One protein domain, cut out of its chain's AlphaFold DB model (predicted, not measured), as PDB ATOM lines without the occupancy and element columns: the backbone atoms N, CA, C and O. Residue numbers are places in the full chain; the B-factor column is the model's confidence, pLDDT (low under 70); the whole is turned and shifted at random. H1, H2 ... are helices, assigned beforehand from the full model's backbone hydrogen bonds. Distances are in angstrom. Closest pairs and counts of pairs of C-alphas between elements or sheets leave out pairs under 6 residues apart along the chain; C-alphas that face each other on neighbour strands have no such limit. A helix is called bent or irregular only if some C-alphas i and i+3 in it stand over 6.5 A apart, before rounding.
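This is residues 13 to 194 of the 198 residues of an uncharacterized protein of Firmicutes bacterium (UniProt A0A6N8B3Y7). H1 to H5 and arm H6b, alternating in direction, form a ringed up-and-down bundle. H6a lies at one end; residues 187 to 194 stick out at the other. The printed part has 182 residues and six named helices, all helix, compact, radius of gyration of the C-alphas 17.0 A, spans 62 by 33 by 26 A.

H1, residues 13 to 36, H2, 40 to 63, H3, 69 to 91, H4, 100 to 114, and H5, 120 to 140, form successive hairpins. H6, one helix by hydrogen bonds, is bent into H6a, 144 to 152, and H6b, 155 to 194; C-alphas 152 and 155 are 9.1 A apart. H6b touches H1, closest C-alphas Gly 20 and Gly 171, 4.0 A. Every O i to N i+4 pair is within hydrogen-bond range except in H3, 18 of 19.

H1 begins at C-alpha 13 (48.394, 54.785, -42.008); H6b, 58.9 A long, ends at C-alpha 194 (74.726, 65.410, -37.878).

The printed part has no cut; 29 residues have pLDDT under 70, among them residues 86 to 100.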
ATOM      1  N   ILE A  13      49.809  55.150 -42.144       90.31
ATOM      2  CA  ILE A  13      48.394  54.785 -42.008       90.31
ATOM      3  C   ILE A  13      47.926  54.040 -43.259       90.31
ATOM      4  O   ILE A  13      47.344  52.966 -43.156       90.31
ATOM      5  N   ALA A  14      48.247  54.565 -44.444       91.38
ATOM      6  CA  ALA A  14      47.895  53.907 -45.700       91.38
ATOM      7  C   ALA A  14      48.564  52.529 -45.832       91.38
ATOM      8  O   ALA A  14      47.916  51.572 -46.249       91.38
ATOM      9  N   VAL A  15      49.838  52.407 -45.438       92.00
ATOM     10  CA  VAL A  15      50.546  51.115 -45.426       92.00
ATOM     11  C   VAL A  15      49.863  50.129 -44.477       92.00
ATOM     12  O   VAL A  15      49.672  48.971 -44.844       92.00
ATOM     13  N   ALA A  16      49.466  50.583 -43.287       93.50
ATOM     14  CA  ALA A  16      48.814  49.743 -42.292       93.50
ATOM     15  C   ALA A  16      47.444  49.244 -42.755       93.50
ATOM     16  O   ALA A  16      47.185  48.048 -42.678       93.50
ATOM     17  N   ILE A  17      46.614  50.126 -43.316       93.62
ATOM     18  CA  ILE A  17      45.298  49.755 -43.853       93.62
ATOM     19  C   ILE A  17      45.445  48.761 -45.009       93.62
ATOM     20  O   ILE A  17      44.791  47.725 -45.006       93.62
ATOM     21  N   LEU A  18      46.329  49.034 -45.977       94.50
ATOM     22  CA  LEU A  18      46.538  48.140 -47.122       94.50
ATOM     23  C   LEU A  18      47.054  46.763 -46.694       94.50
ATOM     24  O   LEU A  18      46.612  45.752 -47.227       94.50
ATOM     25  N   THR A  19      47.968  46.724 -45.724       94.00
ATOM     26  CA  THR A  19      48.498  45.459 -45.198       94.00
ATOM     27  C   THR A  19      47.429  44.702 -44.416       94.00
ATOM     28  O   THR A  19      47.270  43.507 -44.628       94.00
ATOM     29  N   GLY A  20      46.645  45.387 -43.579       93.38
ATOM     30  CA  GLY A  20      45.497  44.798 -42.890       93.38
ATOM     31  C   GLY A  20      44.505  44.161 -43.855       93.38
ATOM     32  O   GLY A  20      44.166  42.994 -43.712       93.38
ATOM     33  N   LEU A  21      44.103  44.888 -44.901       94.88
ATOM     34  CA  LEU A  21      43.217  44.352 -45.937       94.88
ATOM     35  C   LEU A  21      43.828  43.142 -46.656       94.88
ATOM     36  O   LEU A  21      43.119  42.188 -46.954       94.88
ATOM     37  N   ALA A  22      45.136  43.151 -46.913       94.56
ATOM     38  CA  ALA A  22      45.822  42.029 -47.545       94.56
ATOM     39  C   ALA A  22      45.805  40.764 -46.671       94.56
ATOM     40  O   ALA A  22      45.504  39.683 -47.178       94.56
ATOM     41  N   PHE A  23      46.062  40.902 -45.366       92.62
ATOM     42  CA  PHE A  23      45.909  39.803 -44.409       92.62
ATOM     43  C   PHE A  23      44.454  39.333 -44.324       92.62
ATOM     44  O   PHE A  23      44.208  38.139 -44.386       92.62
ATOM     45  N   ALA A  24      43.484  40.247 -44.291       92.69
ATOM     46  CA  ALA A  24      42.062  39.906 -44.269       92.69
ATOM     47  C   ALA A  24      41.629  39.076 -45.492       92.69
ATOM     48  O   ALA A  24      40.910  38.087 -45.362       92.69
ATOM     49  N   ILE A  25      42.092  39.459 -46.688       91.94
ATOM     50  CA  ILE A  25      41.837  38.715 -47.929       91.94
ATOM     51  C   ILE A  25      42.484  37.330 -47.851       91.94
ATOM     52  O   ILE A  25      41.841  36.332 -48.160       91.94
ATOM     53  N   GLY A  26      43.741  37.258 -47.409       87.19
ATOM     54  CA  GLY A  26      44.445  35.994 -47.210       87.19
ATOM     55  C   GLY A  26      43.755  35.066 -46.204       87.19
ATOM     56  O   GLY A  26      43.580  33.880 -46.474       87.19
ATOM     57  N   GLY A  27      43.285  35.625 -45.093       86.06
ATOM     58  CA  GLY A  27      42.528  34.946 -44.048       86.06
ATOM     59  C   GLY A  27      41.174  34.424 -44.520       86.06
ATOM     60  O   GLY A  27      40.746  33.331 -44.144       86.06
ATOM     61  N   LEU A  28      40.522  35.151 -45.430       88.00
ATOM     62  CA  LEU A  28      39.310  34.683 -46.095       88.00
ATOM     63  C   LEU A  28      39.596  33.464 -46.982       88.00
ATOM     64  O   LEU A  28      38.852  32.489 -46.918       88.00
ATOM     65  N   PHE A  29      40.696  33.465 -47.745       86.12
ATOM     66  CA  PHE A  29      41.118  32.278 -48.498       86.12
ATOM     67  C   PHE A  29      41.427  31.093 -47.580       86.12
ATOM     68  O   PHE A  29      40.968  29.991 -47.871       86.12
ATOM     69  N   LYS A  30      42.141  31.314 -46.467       82.62
ATOM     70  CA  LYS A  30      42.380  30.296 -45.428       82.62
ATOM     71  C   LYS A  30      41.059  29.706 -44.931       82.62
ATOM     72  O   LYS A  30      40.873  28.497 -44.995       82.62
ATOM     73  N   THR A  31      40.125  30.562 -44.522       81.12
ATOM     74  CA  THR A  31      38.819  30.146 -43.990       81.12
ATOM     75  C   THR A  31      38.025  29.345 -45.027       81.12
ATOM     76  O   THR A  31      37.435  28.320 -44.704       81.12
ATOM     77  N   LEU A  32      38.035  29.758 -46.298       83.19
ATOM     78  CA  LEU A  32      37.396  28.992 -47.371       83.19
ATOM     79  C   LEU A  32      38.075  27.636 -47.598       83.19
ATOM     80  O   LEU A  32      37.375  26.650 -47.823       83.19
ATOM     81  N   LEU A  33      39.407  27.572 -47.522       81.50
ATOM     82  CA  LEU A  33      40.160  26.322 -47.625       81.50
ATOM     83  C   LEU A  33      39.776  25.351 -46.504       81.50
ATOM     84  O   LEU A  33      39.511  24.183 -46.776       81.50
ATOM     85  N   GLU A  34      39.710  25.845 -45.267       76.38
ATOM     86  CA  GLU A  34      39.316  25.072 -44.083       76.38
ATOM     87  C   GLU A  34      37.895  24.509 -44.206       76.38
ATOM     88  O   GLU A  34      37.638  23.391 -43.770       76.38
ATOM     89  N   LEU A  35      36.981  25.251 -44.841       78.50
ATOM     90  CA  LEU A  35      35.599  24.812 -45.043       78.50
ATOM     91  C   LEU A  35      35.441  23.744 -46.136       78.50
ATOM     92  O   LEU A  35      34.511  22.944 -46.060       78.50
ATOM     93  N   HIS A  36      36.305  23.730 -47.155       80.25
ATOM     94  CA  HIS A  36      36.166  22.826 -48.310       80.25
ATOM     95  C   HIS A  36      37.075  21.594 -48.246       80.25
ATOM     96  O   HIS A  36      36.806  20.595 -48.914       80.25
ATOM     97  N   LEU A  37      38.162  21.643 -47.475       74.94
ATOM     98  CA  LEU A  37      39.114  20.543 -47.367       74.94
ATOM     99  C   LEU A  37      38.861  19.728 -46.097       74.94
ATOM    100  O   LEU A  37      39.089  20.191 -44.986       74.94
ATOM    101  N   ASN A  38      38.520  18.448 -46.269       64.19
ATOM    102  CA  ASN A  38      38.392  17.491 -45.160       64.19
ATOM    103  C   ASN A  38      39.715  17.240 -44.402       64.19
ATOM    104  O   ASN A  38      39.711  16.645 -43.327       64.19
ATOM    105  N   GLN A  39      40.859  17.675 -44.947       67.25
ATOM    106  CA  GLN A  39      42.160  17.597 -44.281       67.25
ATOM    107  C   GLN A  39      42.489  18.911 -43.573       67.25
ATOM    108  O   GLN A  39      43.253  19.736 -44.076       67.25
ATOM    109  N   ILE A  40      41.932  19.058 -42.372       65.44
ATOM    110  CA  ILE A  40      42.029  20.257 -41.529       65.44
ATOM    111  C   ILE A  40      43.486  20.730 -41.377       65.44
ATOM    112  O   ILE A  40      43.776  21.906 -41.555       65.44
ATOM    113  N   VAL A  41      44.435  19.819 -41.144       65.56
ATOM    114  CA  VAL A  41      45.848  20.181 -40.920       65.56
ATOM    115  C   VAL A  41      46.496  20.809 -42.161       65.56
ATOM    116  O   VAL A  41      47.125  21.859 -42.063       65.56
ATOM    117  N   LEU A  42      46.327  20.197 -43.336       65.75
ATOM    118  CA  LEU A  42      46.907  20.695 -44.589       65.75
ATOM    119  C   LEU A  42      46.247  22.003 -45.035       65.75
ATOM    120  O   LEU A  42      46.937  22.910 -45.504       65.75
ATOM    121  N   ALA A  43      44.932  22.112 -44.834       69.19
ATOM    122  CA  ALA A  43      44.172  23.307 -45.162       69.19
ATOM    123  C   ALA A  43      44.625  24.520 -44.339       69.19
ATOM    124  O   ALA A  43      44.885  25.586 -44.894       69.19
ATOM    125  N   ILE A  44      44.810  24.312 -43.036       66.62
ATOM    126  CA  ILE A  44      45.301  25.323 -42.099       66.62
ATOM    127  C   ILE A  44      46.720  25.762 -42.472       66.62
ATOM    128  O   ILE A  44      47.003  26.956 -42.565       66.62
ATOM    129  N   TRP A  45      47.626  24.814 -42.724       71.88
ATOM    130  CA  TRP A  45      49.021  25.121 -43.053       71.88
ATOM    131  C   TRP A  45      49.160  25.930 -44.338       71.88
ATOM    132  O   TRP A  45      49.842  26.957 -44.365       71.88
ATOM    133  N   PHE A  46      48.507  25.474 -45.406       78.06
ATOM    134  CA  PHE A  46      48.544  26.170 -46.683       78.06
ATOM    135  C   PHE A  46      47.833  27.525 -46.597       78.06
ATOM    136  O   PHE A  46      48.335  28.515 -47.126       78.06
ATOM    137  N   GLY A  47      46.714  27.589 -45.871       81.19
ATOM    138  CA  GLY A  47      45.969  28.817 -45.626       81.19
ATOM    139  C   GLY A  47      46.802  29.888 -44.918       81.19
ATOM    140  O   GLY A  47      46.873  31.014 -45.407       81.19
ATOM    141  N   PHE A  48      47.517  29.542 -43.843       78.06
ATOM    142  CA  PHE A  48      48.399  30.491 -43.148       78.06
ATOM    143  C   PHE A  48      49.589  30.941 -43.991       78.06
ATOM    144  O   PHE A  48      49.966  32.116 -43.949       78.06
ATOM    145  N   LEU A  49      50.191  30.032 -44.764       83.19
ATOM    146  CA  LEU A  49      51.272  30.386 -45.683       83.19
ATOM    147  C   LEU A  49      50.789  31.371 -46.746       83.19
ATOM    148  O   LEU A  49      51.468  32.365 -47.005       83.19
ATOM    149  N   LEU A  50      49.613  31.126 -47.326       87.19
ATOM    150  CA  LEU A  50      49.003  32.001 -48.318       87.19
ATOM    151  C   LEU A  50      48.664  33.373 -47.723       87.19
ATOM    152  O   LEU A  50      49.026  34.397 -48.305       87.19
ATOM    153  N   GLU A  51      48.032  33.397 -46.549       88.50
ATOM    154  CA  GLU A  51      47.700  34.622 -45.819       88.50
ATOM    155  C   GLU A  51      48.944  35.477 -45.568       88.50
ATOM    156  O   GLU A  51      49.005  36.650 -45.951       88.50
ATOM    157  N   SER A  52      49.978  34.849 -45.010       87.12
ATOM    158  CA  SER A  52      51.244  35.503 -44.696       87.12
ATOM    159  C   SER A  52      51.951  35.991 -45.957       87.12
ATOM    160  O   SER A  52      52.475  37.102 -45.976       87.12
ATOM    161  N   ALA A  53      51.950  35.195 -47.032       90.88
ATOM    162  CA  ALA A  53      52.585  35.559 -48.293       90.88
ATOM    163  C   ALA A  53      51.919  36.785 -48.931       90.88
ATOM    164  O   ALA A  53      52.626  37.705 -49.347       90.88
ATOM    165  N   ILE A  54      50.582  36.829 -48.970       92.06
ATOM    166  CA  ILE A  54      49.818  37.965 -49.509       92.06
ATOM    167  C   ILE A  54      50.062  39.213 -48.655       92.06
ATOM    168  O   ILE A  54      50.467  40.259 -49.176       92.06
ATOM    169  N   GLY A  55      49.878  39.099 -47.338       91.62
ATOM    170  CA  GLY A  55      50.049  40.201 -46.399       91.62
ATOM    171  C   GLY A  55      51.458  40.793 -46.424       91.62
ATOM    172  O   GLY A  55      51.641  42.008 -46.568       91.62
ATOM    173  N   MET A  56      52.479  39.935 -46.372       93.25
ATOM    174  CA  MET A  56      53.878  40.360 -46.404       93.25
ATOM    175  C   MET A  56      54.314  40.880 -47.771       93.25
ATOM    176  O   MET A  56      55.147  41.785 -47.821       93.25
ATOM    177  N   ALA A  57      53.764  40.369 -48.877       92.75
ATOM    178  CA  ALA A  57      54.035  40.909 -50.208       92.75
ATOM    179  C   ALA A  57      53.512  42.345 -50.339       92.75
ATOM    180  O   ALA A  57      54.242  43.218 -50.815       92.75
ATOM    181  N   VAL A  58      52.293  42.618 -49.858       93.75
ATOM    182  CA  VAL A  58      51.727  43.975 -49.852       93.75
ATOM    183  C   VAL A  58      52.543  44.900 -48.957       93.75
ATOM    184  O   VAL A  58      52.920  45.989 -49.400       93.75
ATOM    185  N   LEU A  59      52.904  44.462 -47.747       93.25
ATOM    186  CA  LEU A  59      53.739  45.247 -46.840       93.25
ATOM    187  C   LEU A  59      55.110  45.561 -47.452       93.25
ATOM    188  O   LEU A  59      55.544  46.715 -47.473       93.25
ATOM    189  N   ALA A  60      55.788  44.548 -47.995       91.06
ATOM    190  CA  ALA A  60      57.092  44.709 -48.621       91.06
ATOM    191  C   ALA A  60      57.016  45.607 -49.860       91.06
ATOM    192  O   ALA A  60      57.876  46.469 -50.055       91.06
ATOM    193  N   PHE A  61      55.968  45.477 -50.675       91.25
ATOM    194  CA  PHE A  61      55.749  46.331 -51.837       91.25
ATOM    195  C   PHE A  61      55.481  47.782 -51.433       91.25
ATOM    196  O   PHE A  61      56.049  48.697 -52.037       91.25
ATOM    197  N   ALA A  62      54.652  48.004 -50.414       89.81
ATOM    198  CA  ALA A  62      54.334  49.329 -49.894       89.81
ATOM    199  C   ALA A  62      55.574  50.017 -49.296       89.81
ATOM    200  O   ALA A  62      55.749  51.229 -49.434       89.81
ATOM    201  N   LEU A  63      56.481  49.234 -48.710       88.81
ATOM    202  CA  LEU A  63      57.715  49.710 -48.088       88.81
ATOM    203  C   LEU A  63      58.952  49.642 -48.990       88.81
ATOM    204  O   LEU A  63      60.025  50.057 -48.556       88.81
ATOM    205  N   ARG A  64      58.834  49.218 -50.256       87.81
ATOM    206  CA  ARG A  64      59.983  48.966 -51.152       87.81
ATOM    207  C   ARG A  64      60.910  50.161 -51.386       87.81
ATOM    208  O   ARG A  64      62.074  49.988 -51.717       87.81
ATOM    209  N   ARG A  65      60.393  51.386 -51.236       84.12
ATOM    210  CA  ARG A  65      61.181  52.631 -51.344       84.12
ATOM    211  C   ARG A  65      61.965  52.957 -50.070       84.12
ATOM    212  O   ARG A  65      62.806  53.849 -50.071       84.12
ATOM    213  N   HIS A  66      61.641  52.288 -48.968       83.69
ATOM    214  CA  HIS A  66      62.168  52.564 -47.637       83.69
ATOM    215  C   HIS A  66      62.971  51.395 -47.061       83.69
ATOM    216  O   HIS A  66      63.796  51.630 -46.179       83.69
ATOM    217  N   TYR A  67      62.754  50.174 -47.554       82.25
ATOM    218  CA  TYR A  67      63.456  48.972 -47.127       82.25
ATOM    219  C   TYR A  67      63.551  47.943 -48.268       82.25
ATOM    220  O   TYR A  67      62.640  47.892 -49.101       82.25
ATOM    221  N   PRO A  68      64.606  47.105 -48.320       84.50
ATOM    222  CA  PRO A  68      64.735  46.076 -49.348       84.50
ATOM    223  C   PRO A  68      63.558  45.096 -49.321       84.50
ATOM    224  O   PRO A  68      63.342  44.409 -48.319       84.50
ATOM    225  N   PHE A  69      62.832  45.014 -50.442       87.31
ATOM    226  CA  PHE A  69      61.655  44.151 -50.593       87.31
ATOM    227  C   PHE A  69      61.963  42.707 -50.192       87.31
ATOM    228  O   PHE A  69      61.313  42.167 -49.304       87.31
ATOM    229  N   LEU A  70      62.997  42.118 -50.805       85.31
ATOM    230  CA  LEU A  70      63.339  40.707 -50.631       85.31
ATOM    231  C   LEU A  70      63.629  40.371 -49.165       85.31
ATOM    232  O   LEU A  70      63.136  39.374 -48.650       85.31
ATOM    233  N   LYS A  71      64.372  41.243 -48.474       85.38
ATOM    234  CA  LYS A  71      64.724  41.040 -47.066       85.38
ATOM    235  C   LYS A  71      63.479  41.042 -46.177       85.38
ATOM    236  O   LYS A  71      63.328  40.149 -45.354       85.38
ATOM    237  N   LEU A  72      62.583  42.016 -46.352       85.38
ATOM    238  CA  LEU A  72      61.361  42.120 -45.547       85.38
ATOM    239  C   LEU A  72      60.353  41.014 -45.866       85.38
ATOM    240  O   LEU A  72      59.740  40.469 -44.953       85.38
ATOM    241  N   TRP A  73      60.199  40.675 -47.143       88.62
ATOM    242  CA  TRP A  73      59.285  39.629 -47.582       88.62
ATOM    243  C   TRP A  73      59.714  38.252 -47.063       88.62
ATOM    244  O   TRP A  73      58.905  37.573 -46.434       88.62
ATOM    245  N   ILE A  74      60.988  37.869 -47.233       86.50
ATOM    246  CA  ILE A  74      61.508  36.584 -46.733       86.50
ATOM    247  C   ILE A  74      61.433  36.533 -45.208       86.50
ATOM    248  O   ILE A  74      60.934  35.552 -44.658       86.50
ATOM    249  N   ALA A  75      61.895  37.588 -44.528       85.50
ATOM    250  CA  ALA A  75      61.897  37.643 -43.071       85.50
ATOM    251  C   ALA A  75      60.484  37.520 -42.502       85.50
ATOM    252  O   ALA A  75      60.253  36.715 -41.606       85.50
ATOM    253  N   GLY A  76      59.531  38.290 -43.036       83.56
ATOM    254  CA  GLY A  76      58.171  38.280 -42.521       83.56
ATOM    255  C   GLY A  76      57.415  37.005 -42.851       83.56
ATOM    256  O   GLY A  76      56.804  36.434 -41.956       83.56
ATOM    257  N   THR A  77      57.510  36.502 -44.084       85.00
ATOM    258  CA  THR A  77      56.825  35.253 -44.458       85.00
ATOM    259  C   THR A  77      57.363  34.078 -43.636       85.00
ATOM    260  O   THR A  77      56.584  33.298 -43.097       85.00
ATOM    261  N   SER A  78      58.686  34.001 -43.442       83.31
ATOM    262  CA  SER A  78      59.320  32.983 -42.590       83.31
ATOM    263  C   SER A  78      58.938  33.134 -41.116       83.31
ATOM    264  O   SER A  78      58.654  32.141 -40.452       83.31
ATOM    265  N   ALA A  79      58.913  34.368 -40.599       84.56
ATOM    266  CA  ALA A  79      58.546  34.644 -39.213       84.56
ATOM    267  C   ALA A  79      57.098  34.256 -38.916       84.56
ATOM    268  O   ALA A  79      56.838  33.702 -37.856       84.56
ATOM    269  N   PHE A  80      56.175  34.506 -39.843       81.38
ATOM    270  CA  PHE A  80      54.782  34.091 -39.710       81.38
ATOM    271  C   PHE A  80      54.608  32.580 -39.843       81.38
ATOM    272  O   PHE A  80      53.968  31.972 -38.990       81.38
ATOM    273  N   ALA A  81      55.231  31.967 -40.853       79.62
ATOM    274  CA  ALA A  81      55.174  30.523 -41.042       79.62
ATOM    275  C   ALA A  81      55.661  29.791 -39.785       79.62
ATOM    276  O   ALA A  81      54.894  29.078 -39.147       79.62
ATOM    277  N   LEU A  82      56.905  30.032 -39.363       80.56
ATOM    278  CA  LEU A  82      57.492  29.387 -38.184       80.56
ATOM    279  C   LEU A  82      56.811  29.830 -36.880       80.56
ATOM    280  O   LEU A  82      56.599  29.018 -35.979       80.56
ATOM    281  N   GLY A  83      56.445  31.110 -36.815       76.00
ATOM    282  CA  GLY A  83      55.723  31.765 -35.731       76.00
ATOM    283  C   GLY A  83      54.423  31.081 -35.338       76.00
ATOM    284  O   GLY A  83      54.095  31.014 -34.157       76.00
ATOM    285  N   ILE A  84      53.702  30.572 -36.336       73.38
ATOM    286  CA  ILE A  84      52.393  29.933 -36.183       73.38
ATOM    287  C   ILE A  84      52.524  28.408 -36.167       73.38
ATOM    288  O   ILE A  84      51.884  27.761 -35.340       73.38
ATOM    289  N   LEU A  85      53.392  27.831 -37.009       70.38
ATOM    290  CA  LEU A  85      53.659  26.389 -37.042       70.38
ATOM    291  C   LEU A  85      54.037  25.853 -35.661       70.38
ATOM    292  O   LEU A  85      53.493  24.855 -35.197       70.38
ATOM    293  N   PHE A  86      55.040  26.477 -35.038       69.69
ATOM    294  CA  PHE A  86      55.712  25.889 -33.888       69.69
ATOM    295  C   PHE A  86      54.795  25.811 -32.658       69.69
ATOM    296  O   PHE A  86      54.664  24.722 -32.096       69.69
ATOM    297  N   PRO A  87      54.063  26.882 -32.280       65.38
ATOM    298  CA  PRO A  87      53.069  26.802 -31.210       65.38
ATOM    299  C   PRO A  87      51.974  25.776 -31.497       65.38
ATOM    300  O   PRO A  87      51.511  25.083 -30.593       65.38
ATOM    301  N   ALA A  88      51.573  25.661 -32.758       64.19
ATOM    302  CA  ALA A  88      50.459  24.815 -33.122       64.19
ATOM    303  C   ALA A  88      50.808  23.317 -33.149       64.19
ATOM    304  O   ALA A  88      49.984  22.495 -32.755       64.19
ATOM    305  N   MET A  89      52.046  22.963 -33.517       66.25
ATOM    306  CA  MET A  89      52.558  21.594 -33.380       66.25
ATOM    307  C   MET A  89      52.696  21.165 -31.914       66.25
ATOM    308  O   MET A  89      52.452  20.008 -31.594       66.25
ATOM    309  N   ILE A  90      53.077  22.086 -31.023       64.19
ATOM    310  CA  ILE A  90      53.298  21.775 -29.602       64.19
ATOM    311  C   ILE A  90      51.978  21.574 -28.859       64.19
ATOM    312  O   ILE A  90      51.875  20.682 -28.021       64.19
ATOM    313  N   MET A  91      50.969  22.405 -29.133       56.44
ATOM    314  CA  MET A  91      49.768  22.433 -28.296       56.44
ATOM    315  C   MET A  91      48.649  21.488 -28.745       56.44
ATOM    316  O   MET A  91      47.661  21.376 -28.026       56.44
ATOM    317  N   ASN A  92      48.758  20.834 -29.911       55.41
ATOM    318  CA  ASN A  92      47.705  19.998 -30.530       55.41
ATOM    319  C   ASN A  92      46.300  20.657 -30.563       55.41
ATOM    320  O   ASN A  92      45.277  20.010 -30.771       55.41
ATOM    321  N   GLN A  93      46.253  21.965 -30.321       50.72
ATOM    322  CA  GLN A  93      45.085  22.814 -30.218       50.72
ATOM    323  C   GLN A  93      45.475  24.107 -30.906       50.72
ATOM    324  O   GLN A  93      46.231  24.929 -30.381       50.72
ATOM    325  N   PHE A  94      44.992  24.251 -32.133       53.50
ATOM    326  CA  PHE A  94      45.126  25.496 -32.853       53.50
ATOM    327  C   PHE A  94      44.202  26.523 -32.177       53.50
ATOM    328  O   PHE A  94      42.997  26.328 -32.046       53.50
ATOM    329  N   PHE A  95      44.801  27.636 -31.764       49.94
ATOM    330  CA  PHE A  95      44.185  28.966 -31.737       49.94
ATOM    331  C   PHE A  95      43.423  29.490 -30.515       49.94
ATOM    332  O   PHE A  95      43.353  30.709 -30.396       49.94
ATOM    333  N   TYR A  96      42.930  28.689 -29.571       45.47
ATOM    334  CA  TYR A  96      42.024  29.272 -28.557       45.47
ATOM    335  C   TYR A  96      42.669  29.644 -27.215       45.47
ATOM    336  O   TYR A  96      42.229  30.605 -26.582       45.47
ATOM    337  N   ALA A  97      43.731  28.951 -26.791       44.91
ATOM    338  CA  ALA A  97      44.283  29.147 -25.447       44.91
ATOM    339  C   ALA A  97      45.407  30.198 -25.359       44.91
ATOM    340  O   ALA A  97      45.518  30.859 -24.331       44.91
ATOM    341  N   LEU A  98      46.228  30.389 -26.404       53.09
ATOM    342  CA  LEU A  98      47.402  31.279 -26.351       53.09
ATOM    343  C   LEU A  98      47.709  31.960 -27.701       53.09
ATOM    344  O   LEU A  98      48.768  31.713 -28.268       53.09
ATOM    345  N   LEU A  99      46.871  32.876 -28.207       61.00
ATOM    346  CA  LEU A  99      47.255  33.747 -29.344       61.00
ATOM    347  C   LEU A  99      48.456  34.649 -29.013       61.00
ATOM    348  O   LEU A  99      49.159  35.128 -29.899       61.00
ATOM    349  N   ILE A 100      48.740  34.837 -27.725       64.25
ATOM    350  CA  ILE A 100      49.881  35.611 -27.235       64.25
ATOM    351  C   ILE A 100      51.219  34.967 -27.645       64.25
ATOM    352  O   ILE A 100      52.154  35.677 -28.023       64.25
ATOM    353  N   LEU A 101      51.324  33.634 -27.597       70.75
ATOM    354  CA  LEU A 101      52.587  32.919 -27.804       70.75
ATOM    355  C   LEU A 101      53.064  32.948 -29.274       70.75
ATOM    356  O   LEU A 101      54.227  33.299 -29.492       70.75
ATOM    357  N   PRO A 102      52.200  32.716 -30.287       72.19
ATOM    358  CA  PRO A 102      52.510  33.009 -31.683       72.19
ATOM    359  C   PRO A 102      52.942  34.460 -31.895       72.19
ATOM    360  O   PRO A 102      53.939  34.697 -32.566       72.19
ATOM    361  N   GLY A 103      52.273  35.433 -31.266       74.06
ATOM    362  CA  GLY A 103      52.648  36.845 -31.385       74.06
ATOM    363  C   GLY A 103      54.081  37.131 -30.930       74.06
ATOM    364  O   GLY A 103      54.849  37.765 -31.659       74.06
ATOM    365  N   PHE A 104      54.478  36.611 -29.763       77.25
ATOM    366  CA  PHE A 104      55.863  36.710 -29.292       77.25
ATOM    367  C   PHE A 104      56.848  35.991 -30.217       77.25
ATOM    368  O   PHE A 104      57.920  36.530 -30.496       77.25
ATOM    369  N   PHE A 105      56.500  34.800 -30.708       80.06
ATOM    370  CA  PHE A 105      57.398  33.997 -31.533       80.06
ATOM    371  C   PHE A 105      57.608  34.613 -32.924       80.06
ATOM    372  O   PHE A 105      58.749  34.763 -33.359       80.06
ATOM    373  N   ILE A 106      56.537  35.086 -33.573       80.50
ATOM    374  CA  ILE A 106      56.597  35.836 -34.837       80.50
ATOM    375  C   ILE A 106      57.476  37.068 -34.660       80.50
ATOM    376  O   ILE A 106      58.418  37.267 -35.421       80.50
ATOM    377  N   ALA A 107      57.210  37.881 -33.636       76.38
ATOM    378  CA  ALA A 107      57.994  39.077 -33.365       76.38
ATOM    379  C   ALA A 107      59.483  38.771 -33.141       76.38
ATOM    380  O   ALA A 107      60.357  39.483 -33.646       76.38
ATOM    381  N   TYR A 108      59.775  37.710 -32.391       81.06
ATOM    382  CA  TYR A 108      61.132  37.261 -32.118       81.06
ATOM    383  C   TYR A 108      61.856  36.800 -33.390       81.06
ATOM    384  O   TYR A 108      62.990  37.214 -33.637       81.06
ATOM    385  N   LEU A 109      61.197  36.014 -34.243       83.38
ATOM    386  CA  LEU A 109      61.752  35.562 -35.519       83.38
ATOM    387  C   LEU A 109      61.956  36.721 -36.498       83.38
ATOM    388  O   LEU A 109      63.007  36.832 -37.126       83.38
ATOM    389  N   PHE A 110      60.995  37.640 -36.579       79.94
ATOM    390  CA  PHE A 110      61.100  38.842 -37.405       79.94
ATOM    391  C   PHE A 110      62.314  39.685 -36.997       79.94
ATOM    392  O   PHE A 110      63.055  40.187 -37.844       79.94
ATOM    393  N   ARG A 111      62.566  39.784 -35.686       77.44
ATOM    394  CA  ARG A 111      63.771  40.408 -35.131       77.44
ATOM    395  C   ARG A 111      65.042  39.673 -35.559       77.44
ATOM    396  O   ARG A 111      65.985  40.338 -35.988       77.44
ATOM    397  N   LEU A 112      65.090  38.345 -35.431       80.19
ATOM    398  CA  LEU A 112      66.265  37.549 -35.808       80.19
ATOM    399  C   LEU A 112      66.628  37.739 -37.285       80.19
ATOM    400  O   LEU A 112      67.796  37.937 -37.605       80.19
ATOM    401  N   PHE A 113      65.634  37.752 -38.173       80.75
ATOM    402  CA  PHE A 113      65.868  37.887 -39.611       80.75
ATOM    403  C   PHE A 113      66.206  39.318 -40.063       80.75
ATOM    404  O   PHE A 113      66.875  39.496 -41.085       80.75
ATOM    405  N   LEU A 114      65.765  40.358 -39.341       77.50
ATOM    406  CA  LEU A 114      65.987  41.751 -39.756       77.50
ATOM    407  C   LEU A 114      67.178  42.455 -39.093       77.50
ATOM    408  O   LEU A 114      67.753  43.338 -39.738       77.50
ATOM    409  N   GLY A 115      67.592  42.040 -37.891       64.38
ATOM    410  CA  GLY A 115      68.850  42.448 -37.244       64.38
ATOM    411  C   GLY A 115      68.811  43.680 -36.318       64.38
ATOM    412  O   GLY A 115      69.723  43.829 -35.505       64.38
ATOM    413  N   ASP A 116      67.758  44.508 -36.343       57.91
ATOM    414  CA  ASP A 116      67.737  45.854 -35.716       57.91
ATOM    415  C   ASP A 116      66.843  46.003 -34.456       57.91
ATOM    416  O   ASP A 116      66.041  45.122 -34.146       57.91
ATOM    417  N   GLU A 117      67.039  47.118 -33.721       55.00
ATOM    418  CA  GLU A 117      66.535  47.483 -32.374       55.00
ATOM    419  C   GLU A 117      65.013  47.379 -32.126       55.00
ATOM    420  O   GLU A 117      64.165  47.736 -32.941       55.00
ATOM    421  N   ARG A 118      64.675  46.910 -30.914       58.94
ATOM    422  CA  ARG A 118      64.024  45.592 -30.734       58.94
ATOM    423  C   ARG A 118      62.703  45.603 -29.952       58.94
ATOM    424  O   ARG A 118      62.112  44.546 -29.758       58.94
ATOM    425  N   GLY A 119      62.245  46.772 -29.504       72.62
ATOM    426  CA  GLY A 119      61.060  46.896 -28.645       72.62
ATOM    427  C   GLY A 119      59.755  47.130 -29.403       72.62
ATOM    428  O   GLY A 119      58.785  46.426 -29.165       72.62
ATOM    429  N   ILE A 120      59.718  48.098 -30.329       81.62
ATOM    430  CA  ILE A 120      58.446  48.532 -30.942       81.62
ATOM    431  C   ILE A 120      57.836  47.456 -31.826       81.62
ATOM    432  O   ILE A 120      56.636  47.234 -31.747       81.62
ATOM    433  N   LEU A 121      58.634  46.818 -32.684       83.62
ATOM    434  CA  LEU A 121      58.119  45.781 -33.574       83.62
ATOM    435  C   LEU A 121      57.492  44.645 -32.759       83.62
ATOM    436  O   LEU A 121      56.374  44.231 -33.045       83.62
ATOM    437  N   LEU A 122      58.201  44.208 -31.714       83.06
ATOM    438  CA  LEU A 122      57.725  43.175 -30.808       83.06
ATOM    439  C   LEU A 122      56.470  43.627 -30.073       83.06
ATOM    440  O   LEU A 122      55.458  42.946 -30.138       83.06
ATOM    441  N   PHE A 123      56.500  44.814 -29.474       84.06
ATOM    442  CA  PHE A 123      55.354  45.389 -28.786       84.06
ATOM    443  C   PHE A 123      54.122  45.493 -29.690       84.06
ATOM    444  O   PHE A 123      53.045  45.090 -29.276       84.06
ATOM    445  N   MET A 124      54.265  45.988 -30.923       89.88
ATOM    446  CA  MET A 124      53.140  46.173 -31.843       89.88
ATOM    447  C   MET A 124      52.556  44.842 -32.301       89.88
ATOM    448  O   MET A 124      51.342  44.677 -32.248       89.88
ATOM    449  N   ILE A 125      53.395  43.879 -32.697       85.12
ATOM    450  CA  ILE A 125      52.919  42.545 -33.086       85.12
ATOM    451  C   ILE A 125      52.230  41.879 -31.891       85.12
ATOM    452  O   ILE A 125      51.076  41.476 -32.006       85.12
ATOM    453  N   THR A 126      52.876  41.836 -30.722       83.38
ATOM    454  CA  THR A 126      52.290  41.267 -29.502       83.38
ATOM    455  C   THR A 126      50.975  41.955 -29.129       83.38
ATOM    456  O   THR A 126      50.011  41.273 -28.798       83.38
ATOM    457  N   LEU A 127      50.893  43.285 -29.229       87.94
ATOM    458  CA  LEU A 127      49.674  44.043 -28.957       87.94
ATOM    459  C   LEU A 127      48.539  43.663 -29.916       87.94
ATOM    460  O   LEU A 127      47.416  43.460 -29.464       87.94
ATOM    461  N   GLY A 128      48.830  43.496 -31.210       87.25
ATOM    462  CA  GLY A 128      47.852  43.011 -32.187       87.25
ATOM    463  C   GLY A 128      47.279  41.644 -31.807       87.25
ATOM    464  O   GLY A 128      46.062  41.466 -31.799       87.25
ATOM    465  N   PHE A 129      48.136  40.707 -31.397       85.00
ATOM    466  CA  PHE A 129      47.704  39.383 -30.932       85.00
ATOM    467  C   PHE A 129      46.922  39.432 -29.610       85.00
ATOM    468  O   PHE A 129      45.940  38.707 -29.461       85.00
ATOM    469  N   ILE A 130      47.296  40.307 -28.671       84.81
ATOM    470  CA  ILE A 130      46.544  40.523 -27.423       84.81
ATOM    471  C   ILE A 130      45.136  41.048 -27.724       84.81
ATOM    472  O   ILE A 130      44.167  40.542 -27.162       84.81
ATOM    473  N   ILE A 131      45.005  42.026 -28.625       88.12
ATOM    474  CA  ILE A 131      43.701  42.571 -29.030       88.12
ATOM    475  C   ILE A 131      42.836  41.474 -29.655       88.12
ATOM    476  O   ILE A 131      41.661  41.349 -29.312       88.12
ATOM    477  N   CYS A 132      43.420  40.627 -30.506       86.94
ATOM    478  CA  CYS A 132      42.710  39.485 -31.084       86.94
ATOM    479  C   CYS A 132      42.273  38.475 -30.009       86.94
ATOM    480  O   CYS A 132      41.144  37.993 -30.049       86.94
ATOM    481  N   GLN A 133      43.112  38.197 -29.004       82.69
ATOM    482  CA  GLN A 133      42.746  37.328 -27.879       82.69
ATOM    483  C   GLN A 133      41.587  37.911 -27.058       82.69
ATOM    484  O   GLN A 133      40.672  37.178 -26.686       82.69
ATOM    485  N   MET A 134      41.594  39.223 -26.796       83.06
ATOM    486  CA  MET A 134      40.493  39.902 -26.104       83.06
ATOM    487  C   MET A 134      39.191  39.836 -26.909       83.06
ATOM    488  O   MET A 134      38.135  39.583 -26.333       83.06
ATOM    489  N   LEU A 135      39.264  40.007 -28.234       83.75
ATOM    490  CA  LEU A 135      38.112  39.862 -29.123       83.75
ATOM    491  C   LEU A 135      37.535  38.441 -29.061       83.75
ATOM    492  O   LEU A 135      36.330  38.275 -28.893       83.75
ATOM    493  N   MET A 136      38.391  37.417 -29.132       80.50
ATOM    494  CA  MET A 136      37.969  36.017 -29.022       80.50
ATOM    495  C   MET A 136      37.336  35.701 -27.667       80.50
ATOM    496  O   MET A 136      36.325  35.004 -27.601       80.50
ATOM    497  N   TYR A 137      37.886  36.252 -26.588       78.75
ATOM    498  CA  TYR A 137      37.305  36.116 -25.256       78.75
ATOM    499  C   TYR A 137      35.920  36.781 -25.164       78.75
ATOM    500  O   TYR A 137      34.974  36.181 -24.657       78.75
ATOM    501  N   ALA A 138      35.755  37.982 -25.727       79.50
ATOM    502  CA  ALA A 138      34.462  38.669 -25.780       79.50
ATOM    503  C   ALA A 138      33.404  37.884 -26.581       79.50
ATOM    504  O   ALA A 138      32.231  37.856 -26.204       79.50
ATOM    505  N   VAL A 139      33.825  37.210 -27.655       77.56
ATOM    506  CA  VAL A 139      32.988  36.290 -28.437       77.56
ATOM    507  C   VAL A 139      32.547  35.083 -27.603       77.56
ATOM    508  O   VAL A 139      31.369  34.730 -27.611       77.56
ATOM    509  N   GLN A 140      33.461  34.470 -26.844       74.88
ATOM    510  CA  GLN A 140      33.155  33.309 -25.997       74.88
ATOM    511  C   GLN A 140      32.147  33.627 -24.884       74.88
ATOM    512  O   GLN A 140      31.311  32.783 -24.566       74.88
ATOM    513  N   ILE A 141      32.175  34.847 -24.340       80.06
ATOM    514  CA  ILE A 141      31.219  35.307 -23.316       80.06
ATOM    515  C   ILE A 141      29.855  35.696 -23.926       80.06
ATOM    516  O   ILE A 141      28.952  36.116 -23.210       80.06
ATOM    517  N   GLN A 142      29.662  35.525 -25.239       77.50
ATOM    518  CA  GLN A 142      28.392  35.785 -25.925       77.50
ATOM    519  C   GLN A 142      27.888  37.221 -25.717       77.50
ATOM    520  O   GLN A 142      26.741  37.449 -25.334       77.50
ATOM    521  N   MET A 143      28.746  38.216 -25.975       78.62
ATOM    522  CA  MET A 143      28.316  39.617 -25.937       78.62
ATOM    523  C   MET A 143      27.057  39.862 -26.803       78.62
ATOM    524  O   MET A 143      26.916  39.241 -27.859       78.62
ATOM    525  N   PRO A 144      26.176  40.815 -26.432       82.88
ATOM    526  CA  PRO A 144      24.875  40.999 -27.090       82.88
ATOM    527  C   PRO A 144      24.950  41.201 -28.608       82.88
ATOM    528  O   PRO A 144      24.141  40.659 -29.355       82.88
ATOM    529  N   TRP A 145      25.954  41.943 -29.082       79.88
ATOM    530  CA  TRP A 145      26.162  42.175 -30.513       79.88
ATOM    531  C   TRP A 145      26.555  40.893 -31.265       79.88
ATOM    532  O   TRP A 145      26.149  40.714 -32.410       79.88
ATOM    533  N   PHE A 146      27.308  39.989 -30.626       79.31
ATOM    534  CA  PHE A 146      27.710  38.701 -31.196       79.31
ATOM    535  C   PHE A 146      26.522  37.740 -31.276       79.31
ATOM    536  O   PHE A 146      26.335  37.076 -32.295       79.31
ATOM    537  N   VAL A 147      25.692  37.704 -30.227       82.25
ATOM    538  CA  VAL A 147      24.440  36.932 -30.204       82.25
ATOM    539  C   VAL A 147      23.516  37.397 -31.327       82.25
ATOM    540  O   VAL A 147      23.101  36.583 -32.147       82.25
ATOM    541  N   TRP A 148      23.304  38.711 -31.444       85.75
ATOM    542  CA  TRP A 148      22.489  39.298 -32.506       85.75
ATOM    543  C   TRP A 148      22.984  38.907 -33.907       85.75
ATOM    544  O   TRP A 148      22.202  38.454 -34.743       85.75
ATOM    545  N   LEU A 149      24.295  39.014 -34.152       81.19
ATOM    546  CA  LEU A 149      24.927  38.632 -35.419       81.19
ATOM    547  C   LEU A 149      24.732  37.144 -35.734       81.19
ATOM    548  O   LEU A 149      24.427  36.785 -36.871       81.19
ATOM    549  N   ARG A 150      24.885  36.278 -34.727       84.50
ATOM    550  CA  ARG A 150      24.728  34.827 -34.875       84.50
ATOM    551  C   ARG A 150      23.289  34.444 -35.197       84.50
ATOM    552  O   ARG A 150      23.083  33.550 -36.012       84.50
ATOM    553  N   GLU A 151      22.319  35.112 -34.583       87.31
ATOM    554  CA  GLU A 151      20.892  34.882 -34.819       87.31
ATOM    555  C   GLU A 151      20.448  35.346 -36.212       87.31
ATOM    556  O   GLU A 151      19.682  34.645 -36.866       87.31
ATOM    557  N   HIS A 152      20.961  36.483 -36.700       89.44
ATOM    558  CA  HIS A 152      20.515  37.074 -37.971       89.44
ATOM    559  C   HIS A 152      21.258  36.542 -39.204       89.44
ATOM    560  O   HIS A 152      20.671  36.455 -40.279       89.44
ATOM    561  N   PHE A 153      22.540  36.189 -39.070       84.44
ATOM    562  CA  PHE A 153      23.382  35.770 -40.202       84.44
ATOM    563  C   PHE A 153      23.834  34.308 -40.121       84.44
ATOM    564  O   PHE A 153      24.458  33.800 -41.056       84.44
ATOM    565  N   GLY A 154      23.522  33.619 -39.023       84.94
ATOM    566  CA  GLY A 154      23.939  32.245 -38.771       84.94
ATOM    567  C   GLY A 154      25.381  32.127 -38.254       84.94
ATOM    568  O   GLY A 154      26.200  33.036 -38.409       84.94
ATOM    569  N   PRO A 155      25.735  30.981 -37.644       79.62
ATOM    570  CA  PRO A 155      27.027  30.788 -36.981       79.62
ATOM    571  C   PRO A 155      28.222  30.864 -37.938       79.62
ATOM    572  O   PRO A 155      29.250  31.432 -37.579       79.62
ATOM    573  N   LEU A 156      28.080  30.348 -39.164       80.75
ATOM    574  CA  LEU A 156      29.158  30.322 -40.156       80.75
ATOM    575  C   LEU A 156      29.590  31.736 -40.577       80.75
ATOM    576  O   LEU A 156      30.781  32.041 -40.618       80.75
ATOM    577  N   SER A 157      28.621  32.615 -40.841       80.50
ATOM    578  CA  SER A 157      28.863  34.000 -41.257       80.50
ATOM    579  C   SER A 157      29.605  34.790 -40.182       80.50
ATOM    580  O   SER A 157      30.510  35.567 -40.486       80.50
ATOM    581  N   VAL A 158      29.264  34.556 -38.913       80.69
ATOM    582  CA  VAL A 158      29.930  35.208 -37.782       80.69
ATOM    583  C   VAL A 158      31.364  34.719 -37.622       80.69
ATOM    584  O   VAL A 158      32.258  35.539 -37.426       80.69
ATOM    585  N   THR A 159      31.613  33.415 -37.762       79.38
ATOM    586  CA  THR A 159      32.977  32.867 -37.749       79.38
ATOM    587  C   THR A 159      33.842  33.501 -38.838       79.38
ATOM    588  O   THR A 159      34.944  33.961 -38.547       79.38
ATOM    589  N   ILE A 160      33.329  33.598 -40.069       82.19
ATOM    590  CA  ILE A 160      34.035  34.245 -41.185       82.19
ATOM    591  C   ILE A 160      34.336  35.715 -40.855       82.19
ATOM    592  O   ILE A 160      35.465  36.171 -41.029       82.19
ATOM    593  N   PHE A 161      33.353  36.453 -40.337       84.19
ATOM    594  CA  PHE A 161      33.517  37.866 -39.994       84.19
ATOM    595  C   PHE A 161      34.565  38.098 -38.894       84.19
ATOM    596  O   PHE A 161      35.404  38.990 -39.017       84.19
ATOM    597  N   ILE A 162      34.560  37.275 -37.841       84.50
ATOM    598  CA  ILE A 162      35.545  37.358 -36.755       84.50
ATOM    599  C   ILE A 162      36.958  37.065 -37.275       84.50
ATOM    600  O   ILE A 162      37.876  37.818 -36.951       84.50
ATOM    601  N   HIS A 163      37.139  36.038 -38.114       82.94
ATOM    602  CA  HIS A 163      38.446  35.741 -38.710       82.94
ATOM    603  C   HIS A 163      38.964  36.898 -39.569       82.94
ATOM    604  O   HIS A 163      40.103  37.318 -39.393       82.94
ATOM    605  N   ILE A 164      38.108  37.496 -40.404       86.75
ATOM    606  CA  ILE A 164      38.459  38.682 -41.200       86.75
ATOM    607  C   ILE A 164      38.978  39.817 -40.307       86.75
ATOM    608  O   ILE A 164      39.990  40.438 -40.630       86.75
ATOM    609  N   ILE A 165      38.308  40.094 -39.183       89.25
ATOM    610  CA  ILE A 165      38.724  41.152 -38.250       89.25
ATOM    611  C   ILE A 165      40.059  40.816 -37.584       89.25
ATOM    612  O   ILE A 165      40.911  41.700 -37.458       89.25
ATOM    613  N   ILE A 166      40.247  39.572 -37.148       87.94
ATOM    614  CA  ILE A 166      41.489  39.116 -36.510       87.94
ATOM    615  C   ILE A 166      42.661  39.264 -37.475       87.94
ATOM    616  O   ILE A 166      43.636  39.946 -37.153       87.94
ATOM    617  N   ASP A 167      42.532  38.712 -38.678       88.75
ATOM    618  CA  ASP A 167      43.608  38.702 -39.666       88.75
ATOM    619  C   ASP A 167      43.918  40.148 -40.113       88.75
ATOM    620  O   ASP A 167      45.080  40.567 -40.156       88.75
ATOM    621  N   ALA A 168      42.887  40.990 -40.295       91.38
ATOM    622  CA  ALA A 168      43.062  42.421 -40.555       91.38
ATOM    623  C   ALA A 168      43.820  43.146 -39.433       91.38
ATOM    624  O   ALA A 168      44.727  43.941 -39.698       91.38
ATOM    625  N   THR A 169      43.452  42.876 -38.179       91.06
ATOM    626  CA  THR A 169      44.064  43.490 -36.997       91.06
ATOM    627  C   THR A 169      45.540  43.117 -36.921       91.06
ATOM    628  O   THR A 169      46.388  44.003 -36.797       91.06
ATOM    629  N   ILE A 170      45.872  41.834 -37.086       88.69
ATOM    630  CA  ILE A 170      47.260  41.358 -37.122       88.69
ATOM    631  C   ILE A 170      48.041  42.101 -38.214       88.69
ATOM    632  O   ILE A 170      49.082  42.695 -37.923       88.69
ATOM    633  N   GLY A 171      47.513  42.164 -39.440       89.75
ATOM    634  CA  GLY A 171      48.167  42.854 -40.555       89.75
ATOM    635  C   GLY A 171      48.427  44.344 -40.296       89.75
ATOM    636  O   GLY A 171      49.515  44.848 -40.597       89.75
ATOM    637  N   ILE A 172      47.473  45.053 -39.680       93.88
ATOM    638  CA  ILE A 172      47.625  46.465 -39.287       93.88
ATOM    639  C   ILE A 172      48.779  46.622 -38.296       93.88
ATOM    640  O   ILE A 172      49.671  47.447 -38.506       93.88
ATOM    641  N   PHE A 173      48.791  45.828 -37.226       92.19
ATOM    642  CA  PHE A 173      49.797  45.942 -36.171       92.19
ATOM    643  C   PHE A 173      51.200  45.555 -36.646       92.19
ATOM    644  O   PHE A 173      52.175  46.214 -36.278       92.19
ATOM    645  N   VAL A 174      51.315  44.563 -37.531       90.31
ATOM    646  CA  VAL A 174      52.582  44.213 -38.192       90.31
ATOM    647  C   VAL A 174      53.101  45.395 -39.004       90.31
ATOM    648  O   VAL A 174      54.254  45.799 -38.849       90.31
ATOM    649  N   ALA A 175      52.254  45.995 -39.839       91.56
ATOM    650  CA  ALA A 175      52.637  47.134 -40.662       91.56
ATOM    651  C   ALA A 175      53.031  48.361 -39.831       91.56
ATOM    652  O   ALA A 175      54.010  49.037 -40.160       91.56
ATOM    653  N   LEU A 176      52.321  48.625 -38.730       91.81
ATOM    654  CA  LEU A 176      52.691  49.659 -37.765       91.81
ATOM    655  C   LEU A 176      54.046  49.358 -37.122       91.81
ATOM    656  O   LEU A 176      54.914  50.229 -37.102       91.81
ATOM    657  N   GLY A 177      54.264  48.127 -36.653       88.44
ATOM    658  CA  GLY A 177      55.527  47.698 -36.054       88.44
ATOM    659  C   GLY A 177      56.713  47.878 -37.000       88.44
ATOM    660  O   GLY A 177      57.700  48.527 -36.645       88.44
ATOM    661  N   VAL A 178      56.595  47.379 -38.233       87.81
ATOM    662  CA  VAL A 178      57.637  47.509 -39.261       87.81
ATOM    663  C   VAL A 178      57.830  48.970 -39.657       87.81
ATOM    664  O   VAL A 178      58.957  49.456 -39.727       87.81
ATOM    665  N   GLY A 179      56.752  49.713 -39.890       87.56
ATOM    666  CA  GLY A 179      56.852  51.099 -40.324       87.56
ATOM    667  C   GLY A 179      57.432  52.039 -39.263       87.56
ATOM    668  O   GLY A 179      58.227  52.922 -39.597       87.56
ATOM    669  N   LEU A 180      57.110  51.833 -37.983       87.25
ATOM    670  CA  LEU A 180      57.717  52.571 -36.870       87.25
ATOM    671  C   LEU A 180      59.195  52.209 -36.687       87.25
ATOM    672  O   LEU A 180      60.012  53.107 -36.471       87.25
ATOM    673  N   MET A 181      59.551  50.929 -36.836       85.81
ATOM    674  CA  MET A 181      60.946  50.474 -36.835       85.81
ATOM    675  C   MET A 181      61.755  51.189 -37.929       85.81
ATOM    676  O   MET A 181      62.810  51.761 -37.650       85.81
ATOM    677  N   LEU A 182      61.234  51.250 -39.159       83.12
ATOM    678  CA  LEU A 182      61.889  51.956 -40.266       83.12
ATOM    679  C   LEU A 182      62.013  53.464 -40.025       83.12
ATOM    680  O   LEU A 182      63.025  54.068 -40.388       83.12
ATOM    681  N   ARG A 183      60.996  54.081 -39.410       81.81
ATOM    682  CA  ARG A 183      61.019  55.509 -39.073       81.81
ATOM    683  C   ARG A 183      62.107  55.826 -38.048       81.81
ATOM    684  O   ARG A 183      62.838  56.793 -38.254       81.81
ATOM    685  N   ARG A 184      62.252  55.009 -36.998       80.25
ATOM    686  CA  ARG A 184      63.313  55.182 -35.991       80.25
ATOM    687  C   ARG A 184      64.707  55.019 -36.584       80.25
ATOM    688  O   ARG A 184      65.547  55.882 -36.357       80.25
ATOM    689  N   ARG A 185      64.919  53.992 -37.412       76.50
ATOM    690  CA  ARG A 185      66.207  53.750 -38.079       76.50
ATOM    691  C   ARG A 185      66.671  54.964 -38.884       76.50
ATOM    692  O   ARG A 185      67.810  55.391 -38.768       76.50
ATOM    693  N   ARG A 186      65.761  55.576 -39.654       76.00
ATOM    694  CA  ARG A 186      66.061  56.807 -40.406       76.00
ATOM    695  C   ARG A 186      66.431  57.978 -39.501       76.00
ATOM    696  O   ARG A 186      67.314  58.745 -39.858       76.00
ATOM    697  N   GLN A 187      65.742  58.140 -38.373       74.44
ATOM    698  CA  GLN A 187      66.022  59.225 -37.430       74.44
ATOM    699  C   GLN A 187      67.393  59.062 -36.768       74.44
ATOM    700  O   GLN A 187      68.107  60.052 -36.662       74.44
ATOM    701  N   GLN A 188      67.773  57.834 -36.399       75.88
ATOM    702  CA  GLN A 188      69.104  57.519 -35.870       75.88
ATOM    703  C   GLN A 188      70.194  57.840 -36.898       75.88
ATOM    704  O   GLN A 188      71.063  58.649 -36.614       75.88
ATOM    705  N   THR A 189      70.067  57.358 -38.141       71.75
ATOM    706  CA  THR A 189      71.052  57.662 -39.195       71.75
ATOM    707  C   THR A 189      71.213  59.166 -39.444       71.75
ATOM    708  O   THR A 189      72.320  59.638 -39.671       71.75
ATOM    709  N   ILE A 190      70.124  59.943 -39.400       72.00
ATOM    710  CA  ILE A 190      70.199  61.406 -39.550       72.00
ATOM    711  C   ILE A 190      70.918  62.047 -38.355       72.00
ATOM    712  O   ILE A 190      71.675  62.996 -38.550       72.00
ATOM    713  N   ALA A 191      70.671  61.564 -37.136       68.56
ATOM    714  CA  ALA A 191      71.338  62.060 -35.937       68.56
ATOM    715  C   ALA A 191      72.845  61.758 -35.967       68.56
ATOM    716  O   ALA A 191      73.638  62.665 -35.738       68.56
ATOM    717  N   ASP A 192      73.228  60.539 -36.347       67.69
ATOM    718  CA  ASP A 192      74.630  60.119 -36.442       67.69
ATOM    719  C   ASP A 192      75.397  60.944 -37.485       67.69
ATOM    720  O   ASP A 192      76.517  61.385 -37.241       67.69
ATOM    721  N   VAL A 193      74.774  61.220 -38.638       70.81
ATOM    722  CA  VAL A 193      75.372  62.067 -39.683       70.81
ATOM    723  C   VAL A 193      75.536  63.513 -39.216       70.81
ATOM    724  O   VAL A 193      76.539  64.134 -39.546       70.81
ATOM    725  N   LYS A 194      74.583  64.062 -38.450       64.94
ATOM    726  CA  LYS A 194      74.726  65.410 -37.878       64.94
ATOM    727  C   LYS A 194      75.887  65.483 -36.892       64.94
ATOM    728  O   LYS A 194      76.662  66.422 -36.965       64.94
TER     729      LYS A 194